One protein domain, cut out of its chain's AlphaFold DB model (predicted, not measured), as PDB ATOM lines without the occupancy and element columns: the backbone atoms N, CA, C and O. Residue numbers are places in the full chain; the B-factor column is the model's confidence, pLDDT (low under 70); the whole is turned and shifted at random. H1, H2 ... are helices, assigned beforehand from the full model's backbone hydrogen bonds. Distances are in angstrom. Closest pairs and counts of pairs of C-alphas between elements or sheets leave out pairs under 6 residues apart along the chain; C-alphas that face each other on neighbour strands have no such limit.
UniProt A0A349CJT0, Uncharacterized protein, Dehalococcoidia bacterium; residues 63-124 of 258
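This is residues 63 to 124 of the 258 residues of an uncharacterized protein of Dehalococcoidia bacterium (UniProt A0A349CJT0). A loose, open frame: the two long helices H1 and H2 stand apart, joined at one end by the loop of residues 95 to 104, with the looped stretch 63 to 80 and the short helix H3 toward the other end. The printed part has 62 residues and three named helices, H1, H2 and H3 along the chain, and no named strand: all helix. It is loose, with a radius of gyration of the C-alphas of 14.0 A, and spans 44 by 21 by 19 A.

Residues 63 to 80 hold no named element. H1, residues 81 to 94, begins at C-alpha 81 (73.445, 12.029, 8.971) and is 20.0 A long. H2, residues 105 to 118, is 20.2 A long. H3, residues 121 to 124, ends at C-alpha 124 (75.496, 15.977, 1.339).

H1 is apart from H2 and from H3. H2 and H3 meet only through their tight link. Every O i to N i+4 pair is within hydrogen-bond range in H1, and 9 of 10 in H2; H3 is too short for such a pair.

The C-alphas farthest apart, of Gln 74 and Asn 100, are 44.1 A apart. The printed part has no cut. No link between helices is long. Residues 95 to 103 have pLDDT under 70.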
ATOM      1  N   THR A  63      81.513  17.919  10.028       79.62
ATOM      2  CA  THR A  63      81.683  19.316   9.629       79.62
ATOM      3  C   THR A  63      82.224  19.350   8.203       79.62
ATOM      4  O   THR A  63      83.129  18.587   7.854       79.62
ATOM      5  N   HIS A  64      81.689  20.235   7.368       83.62
ATOM      6  CA  HIS A  64      82.157  20.438   6.000       83.62
ATOM      7  C   HIS A  64      82.124  21.941   5.666       83.62
ATOM      8  O   HIS A  64      81.139  22.591   6.008       83.62
ATOM      9  N   PRO A  65      83.139  22.523   4.990       84.38
ATOM     10  CA  PRO A  65      83.212  23.974   4.744       84.38
ATOM     11  C   PRO A  65      82.033  24.558   3.956       84.38
ATOM     12  O   PRO A  65      81.784  25.756   4.007       84.38
ATOM     13  N   LEU A  66      81.336  23.705   3.205       86.19
ATOM     14  CA  LEU A  66      80.161  24.065   2.406       86.19
ATOM     15  C   LEU A  66      78.824  23.824   3.133       86.19
ATOM     16  O   LEU A  66      77.774  23.855   2.492       86.19
ATOM     17  N   LEU A  67      78.852  23.522   4.436       86.50
ATOM     18  CA  LEU A  67      77.648  23.517   5.265       86.50
ATOM     19  C   LEU A  67      77.247  24.950   5.646       86.50
ATOM     20  O   LEU A  67      78.099  25.843   5.666       86.50
ATOM     21  N   PRO A  68      75.961  25.181   5.963       82.44
ATOM     22  CA  PRO A  68      75.503  26.469   6.458       82.44
ATOM     23  C   PRO A  68      76.263  26.907   7.711       82.44
ATOM     24  O   PRO A  68      76.535  26.115   8.615       82.44
ATOM     25  N   THR A  69      76.535  28.206   7.784       84.69
ATOM     26  CA  THR A  69      77.135  28.847   8.954       84.69
ATOM     27  C   THR A  69      76.153  29.878   9.487       84.69
ATOM     28  O   THR A  69      75.671  30.733   8.740       84.69
ATOM     29  N   ARG A  70      75.838  29.816  10.783       84.00
ATOM     30  CA  ARG A  70      74.996  30.825  11.430       84.00
ATOM     31  C   ARG A  70      75.690  32.191  11.413       84.00
ATOM     32  O   ARG A  70      76.911  32.282  11.519       84.00
ATOM     33  N   ALA A  71      74.914  33.271  11.331       81.56
ATOM     34  CA  ALA A  71      75.454  34.625  11.440       81.56
ATOM     35  C   ALA A  71      76.265  34.790  12.742       81.56
ATOM     36  O   ALA A  71      75.736  34.598  13.837       81.56
ATOM     37  N   GLY A  72      77.550  35.130  12.606       80.31
ATOM     38  CA  GLY A  72      78.491  35.270  13.722       80.31
ATOM     39  C   GLY A  72      79.243  33.991  14.119       80.31
ATOM     40  O   GLY A  72      80.109  34.066  14.987       80.31
ATOM     41  N   ALA A  73      78.965  32.840  13.498       80.00
ATOM     42  CA  ALA A  73      79.738  31.618  13.715       80.00
ATOM     43  C   ALA A  73      81.036  31.622  12.884       80.00
ATOM     44  O   ALA A  73      81.072  32.101  11.754       80.00
ATOM     45  N   GLN A  74      82.116  31.088  13.465       76.62
ATOM     46  CA  GLN A  74      83.436  31.009  12.818       76.62
ATOM     47  C   GLN A  74      83.596  29.779  11.915       76.62
ATOM     48  O   GLN A  74      84.487  29.748  11.071       76.62
ATOM     49  N   GLN A  75      82.770  28.754  12.114       77.94
ATOM     50  CA  GLN A  75      82.809  27.496  11.378       77.94
ATOM     51  C   GLN A  75      81.389  27.036  11.076       77.94
ATOM     52  O   GLN A  75      80.455  27.383  11.803       77.94
ATOM     53  N   ALA A  76      81.254  26.251  10.011       82.31
ATOM     54  CA  ALA A  76      79.988  25.633   9.665       82.31
ATOM     55  C   ALA A  76      79.536  24.678  10.774       82.31
ATOM     56  O   ALA A  76      80.360  24.015  11.414       82.31
ATOM     57  N   GLU A  77      78.228  24.621  11.006       79.50
ATOM     58  CA  GLU A  77      77.683  23.774  12.058       79.50
ATOM     59  C   GLU A  77      77.750  22.301  11.623       79.50
ATOM     60  O   GLU A  77      77.407  21.973  10.482       79.50
ATOM     61  N   PRO A  78      78.227  21.401  12.498       79.94
ATOM     62  CA  PRO A  78      78.207  19.978  12.214       79.94
ATOM     63  C   PRO A  78      76.766  19.480  12.069       79.94
ATOM     64  O   PRO A  78      75.899  19.836  12.866       79.94
ATOM     65  N   ILE A  79      76.526  18.613  11.085       77.44
ATOM     66  CA  ILE A  79      75.218  17.985  10.866       77.44
ATOM     67  C   ILE A  79      75.349  16.469  11.048       77.44
ATOM     68  O   ILE A  79      76.308  15.853  10.571       77.44
ATOM     69  N   SER A  80      74.381  15.880  11.752       77.94
ATOM     70  CA  SER A  80      74.193  14.429  11.854       77.94
ATOM     71  C   SER A  80      73.571  13.883  10.567       77.94
ATOM     72  O   SER A  80      72.663  14.485   9.984       77.94
ATOM     73  N   VAL A  81      74.029  12.706  10.136       77.12
ATOM     74  CA  VAL A  81      73.445  12.029   8.971       77.12
ATOM     75  C   VAL A  81      72.006  11.609   9.266       77.12
ATOM     76  O   VAL A  81      71.131  11.756   8.407       77.12
ATOM     77  N   GLN A  82      71.739  11.104  10.474       78.38
ATOM     78  CA  GLN A  82      70.392  10.698  10.868       78.38
ATOM     79  C   GLN A  82      69.407  11.865  10.838       78.38
ATOM     80  O   GLN A  82      68.320  11.706  10.290       78.38
ATOM     81  N   ASP A  83      69.776  13.040  11.352       79.50
ATOM     82  CA  ASP A  83      68.882  14.204  11.358       79.50
ATOM     83  C   ASP A  83      68.500  14.637   9.938       79.50
ATOM     84  O   ASP A  83      67.326  14.890   9.656       79.50
ATOM     85  N   MET A  84      69.461  14.639   9.008       78.81
ATOM     86  CA  MET A  84      69.190  14.919   7.595       78.81
ATOM     87  C   MET A  84      68.196  13.911   7.005       78.81
ATOM     88  O   MET A  84      67.234  14.292   6.332       78.81
ATOM     89  N   ARG A  85      68.395  12.616   7.266       79.19
ATOM     90  CA  ARG A  85      67.498  11.569   6.762       79.19
ATOM     91  C   ARG A  85      66.123  11.616   7.409       79.19
ATOM     92  O   ARG A  85      65.136  11.406   6.709       79.19
ATOM     93  N   HIS A  86      66.032  11.928   8.697       81.00
ATOM     94  CA  HIS A  86      64.761  12.136   9.382       81.00
ATOM     95  C   HIS A  86      64.006  13.335   8.816       81.00
ATOM     96  O   HIS A  86      62.801  13.227   8.605       81.00
ATOM     97  N   ALA A  87      64.692  14.435   8.495       80.56
ATOM     98  CA  ALA A  87      64.070  15.578   7.831       80.56
ATOM     99  C   ALA A  87      63.506  15.189   6.455       80.56
ATOM    100  O   ALA A  87      62.346  15.476   6.161       80.56
ATOM    101  N   MET A  88      64.283  14.468   5.640       76.94
ATOM    102  CA  MET A  88      63.809  13.968   4.344       76.94
ATOM    103  C   MET A  88      62.623  13.017   4.506       76.94
ATOM    104  O   MET A  88      61.609  13.180   3.832       76.94
ATOM    105  N   LYS A  89      62.711  12.073   5.445       80.50
ATOM    106  CA  LYS A  89      61.633  11.134   5.752       80.50
ATOM    107  C   LYS A  89      60.360  11.861   6.194       80.50
ATOM    108  O   LYS A  89      59.286  11.575   5.672       80.50
ATOM    109  N   PHE A  90      60.480  12.851   7.076       81.19
ATOM    110  CA  PHE A  90      59.366  13.678   7.531       81.19
ATOM    111  C   PHE A  90      58.690  14.413   6.369       81.19
ATOM    112  O   PHE A  90      57.463  14.400   6.276       81.19
ATOM    113  N   ILE A  91      59.470  15.004   5.457       76.75
ATOM    114  CA  ILE A  91      58.940  15.643   4.244       76.75
ATOM    115  C   ILE A  91      58.171  14.613   3.406       76.75
ATOM    116  O   ILE A  91      57.031  14.883   3.025       76.75
ATOM    117  N   THR A  92      58.755  13.425   3.193       72.19
ATOM    118  CA  THR A  92      58.135  12.340   2.410       72.19
ATOM    119  C   THR A  92      56.835  11.820   3.002       72.19
ATOM    120  O   THR A  92      55.863  11.630   2.276       72.19
ATOM    121  N   GLU A  93      56.781  11.641   4.319       76.69
ATOM    122  CA  GLU A  93      55.603  11.119   5.012       76.69
ATOM    123  C   GLU A  93      54.505  12.185   5.130       76.69
ATOM    124  O   GLU A  93      53.329  11.891   4.923       76.69
ATOM    125  N   THR A  94      54.877  13.444   5.384       73.38
ATOM    126  CA  THR A  94      53.924  14.561   5.507       73.38
ATOM    127  C   THR A  94      53.270  14.912   4.174       73.38
ATOM    128  O   THR A  94      52.101  15.291   4.146       73.38
ATOM    129  N   ALA A  95      53.990  14.779   3.057       66.12
ATOM    130  CA  ALA A  95      53.423  15.026   1.732       66.12
ATOM    131  C   ALA A  95      52.543  13.871   1.215       66.12
ATOM    132  O   ALA A  95      51.812  14.057   0.244       66.12
ATOM    133  N   ALA A  96      52.593  12.693   1.849       64.50
ATOM    134  CA  ALA A  96      51.816  11.514   1.469       64.50
ATOM    135  C   ALA A  96      51.106  10.857   2.678       64.50
ATOM    136  O   ALA A  96      51.284   9.660   2.919       64.50
ATOM    137  N   PRO A  97      50.232  11.583   3.408       60.47
ATOM    138  CA  PRO A  97      49.612  11.098   4.648       60.47
ATOM    139  C   PRO A  97      48.705   9.868   4.455       60.47
ATOM    140  O   PRO A  97      48.429   9.151   5.414       60.47
ATOM    141  N   SER A  98      48.269   9.597   3.218       61.75
ATOM    142  CA  SER A  98      47.412   8.456   2.853       61.75
ATOM    143  C   SER A  98      48.157   7.335   2.105       61.75
ATOM    144  O   SER A  98      47.522   6.468   1.510       61.75
ATOM    145  N   GLY A  99      49.497   7.352   2.101       57.31
ATOM    146  CA  GLY A  99      50.340   6.225   1.677       57.31
ATOM    147  C   GLY A  99      50.490   5.988   0.171       57.31
ATOM    148  O   GLY A  99      51.165   5.039  -0.207       57.31
ATOM    149  N   ASN A 100      49.899   6.819  -0.695       57.09
ATOM    150  CA  ASN A 100      49.901   6.560  -2.140       57.09
ATOM    151  C   ASN A 100      50.050   7.821  -3.007       57.09
ATOM    152  O   ASN A 100      49.250   8.074  -3.903       57.09
ATOM    153  N   HIS A 101      51.078   8.631  -2.751       57.44
ATOM    154  CA  HIS A 101      51.592   9.570  -3.754       57.44
ATOM    155  C   HIS A 101      53.078   9.299  -3.970       57.44
ATOM    156  O   HIS A 101      53.895   9.477  -3.072       57.44
ATOM    157  N   ILE A 102      53.420   8.859  -5.181       60.38
ATOM    158  CA  ILE A 102      54.786   8.934  -5.690       60.38
ATOM    159  C   ILE A 102      54.977  10.401  -6.060       60.38
ATOM    160  O   ILE A 102      54.195  10.938  -6.848       60.38
ATOM    161  N   TYR A 103      55.965  11.072  -5.470       67.81
ATOM    162  CA  TYR A 103      56.316  12.419  -5.904       67.81
ATOM    163  C   TYR A 103      56.553  12.422  -7.409       67.81
ATOM    164  O   TYR A 103      57.305  11.586  -7.920       67.81
ATOM    165  N   THR A 104      55.935  13.359  -8.126       79.94
ATOM    166  CA  THR A 104      56.266  13.515  -9.540       79.94
ATOM    167  C   THR A 104      57.743  13.912  -9.664       79.94
ATOM    168  O   THR A 104      58.292  14.532  -8.741       79.94
ATOM    169  N   PRO A 105      58.415  13.575 -10.777       79.81
ATOM    170  CA  PRO A 105      59.790  14.010 -11.018       79.81
ATOM    171  C   PRO A 105      59.987  15.521 -10.812       79.81
ATOM    172  O   PRO A 105      61.015  15.944 -10.288       79.81
ATOM    173  N   GLU A 106      58.980  16.333 -11.143       84.38
ATOM    174  CA  GLU A 106      58.990  17.788 -10.973       84.38
ATOM    175  C   GLU A 106      58.954  18.200  -9.495       84.38
ATOM    176  O   GLU A 106      59.710  19.083  -9.087       84.38
ATOM    177  N   ALA A 107      58.118  17.554  -8.674       80.25
ATOM    178  CA  ALA A 107      58.059  17.821  -7.237       80.25
ATOM    179  C   ALA A 107      59.376  17.431  -6.543       80.25
ATOM    180  O   ALA A 107      59.895  18.189  -5.722       80.25
ATOM    181  N   MET A 108      59.966  16.293  -6.928       78.81
ATOM    182  CA  MET A 108      61.290  15.895  -6.442       78.81
ATOM    183  C   MET A 108      62.371  16.890  -6.855       78.81
ATOM    184  O   MET A 108      63.195  17.266  -6.025       78.81
ATOM    185  N   ALA A 109      62.354  17.357  -8.106       84.25
ATOM    186  CA  ALA A 109      63.296  18.365  -8.574       84.25
ATOM    187  C   ALA A 109      63.196  19.656  -7.749       84.25
ATOM    188  O   ALA A 109      64.224  20.203  -7.363       84.25
ATOM    189  N   GLN A 110      61.986  20.112  -7.405       85.88
ATOM    190  CA  GLN A 110      61.798  21.295  -6.557       85.88
ATOM    191  C   GLN A 110      62.356  21.104  -5.143       85.88
ATOM    192  O   GLN A 110      63.035  21.997  -4.636       85.88
ATOM    193  N   ILE A 111      62.124  19.943  -4.520       81.69
ATOM    194  CA  ILE A 111      62.678  19.620  -3.195       81.69
ATOM    195  C   ILE A 111      64.207  19.593  -3.251       81.69
ATOM    196  O   ILE A 111      64.864  20.190  -2.401       81.69
ATOM    197  N   VAL A 112      64.783  18.944  -4.267       82.06
ATOM    198  CA  VAL A 112      66.239  18.860  -4.449       82.06
ATOM    199  C   VAL A 112      66.844  20.241  -4.698       82.06
ATOM    200  O   VAL A 112      67.856  20.567  -4.088       82.06
ATOM    201  N   ILE A 113      66.220  21.078  -5.533       87.38
ATOM    202  CA  ILE A 113      66.667  22.457  -5.776       87.38
ATOM    203  C   ILE A 113      66.631  23.267  -4.477       87.38
ATOM    204  O   ILE A 113      67.615  23.922  -4.146       87.38
ATOM    205  N   ALA A 114      65.536  23.196  -3.715       86.06
ATOM    206  CA  ALA A 114      65.413  23.900  -2.441       86.06
ATOM    207  C   ALA A 114      66.441  23.411  -1.406       86.06
ATOM    208  O   ALA A 114      66.996  24.215  -0.659       86.06
ATOM    209  N   LEU A 115      66.729  22.106  -1.380       81.62
ATOM    210  CA  LEU A 115      67.755  21.530  -0.519       81.62
ATOM    211  C   LEU A 115      69.152  22.005  -0.930       81.62
ATOM    212  O   LEU A 115      69.914  22.435  -0.071       81.62
ATOM    213  N   PHE A 116      69.475  21.969  -2.225       86.25
ATOM    214  CA  PHE A 116      70.781  22.371  -2.753       86.25
ATOM    215  C   PHE A 116      71.034  23.882  -2.687       86.25
ATOM    216  O   PHE A 116      72.190  24.294  -2.606       86.25
ATOM    217  N   ASP A 117      69.977  24.698  -2.651       86.94
ATOM    218  CA  ASP A 117      70.061  26.133  -2.348       86.94
ATOM    219  C   ASP A 117      70.525  26.392  -0.905       86.94
ATOM    220  O   ASP A 117      71.187  27.392  -0.626       86.94
ATOM    221  N   LYS A 118      70.198  25.491   0.031       83.88
ATOM    222  CA  LYS A 118      70.566  25.631   1.450       83.88
ATOM    223  C   LYS A 118      71.808  24.849   1.836       83.88
ATOM    224  O   LYS A 118      72.583  25.329   2.655       83.88
ATOM    225  N   ILE A 119      72.003  23.661   1.279       83.19
ATOM    226  CA  ILE A 119      73.098  22.754   1.611       83.19
ATOM    227  C   ILE A 119      73.791  22.358   0.319       83.19
ATOM    228  O   ILE A 119      73.200  21.724  -0.550       83.19
ATOM    229  N   HIS A 120      75.076  22.678   0.209       87.69
ATOM    230  CA  HIS A 120      75.827  22.371  -0.997       87.69
ATOM    231  C   HIS A 120      75.837  20.848  -1.283       87.69
ATOM    232  O   HIS A 120      76.140  20.072  -0.371       87.69
ATOM    233  N   PRO A 121      75.612  20.388  -2.532       86.88
ATOM    234  CA  PRO A 121      75.539  18.961  -2.867       86.88
ATOM    235  C   PRO A 121      76.755  18.144  -2.411       86.88
ATOM    236  O   PRO A 121      76.616  17.036  -1.901       86.88
ATOM    237  N   LEU A 122      77.963  18.709  -2.532       89.06
ATOM    238  CA  LEU A 122      79.190  18.060  -2.045       89.06
ATOM    239  C   LEU A 122      79.193  17.827  -0.525       89.06
ATOM    240  O   LEU A 122      79.759  16.836  -0.075       89.06
ATOM    241  N   ALA A 123      78.547  18.695   0.263       86.44
ATOM    242  CA  ALA A 123      78.415  18.483   1.701       86.44
ATOM    243  C   ALA A 123      77.491  17.292   1.999       86.44
ATOM    244  O   ALA A 123      77.818  16.470   2.850       86.44
ATOM    245  N   ILE A 124      76.393  17.143   1.248       83.81
ATOM    246  CA  ILE A 124      75.496  15.977   1.339       83.81
ATOM    247  C   ILE A 124      76.250  14.695   0.970       83.81
ATOM    248  O   ILE A 124      76.189  13.711   1.704       83.81
TER     249      ILE A 124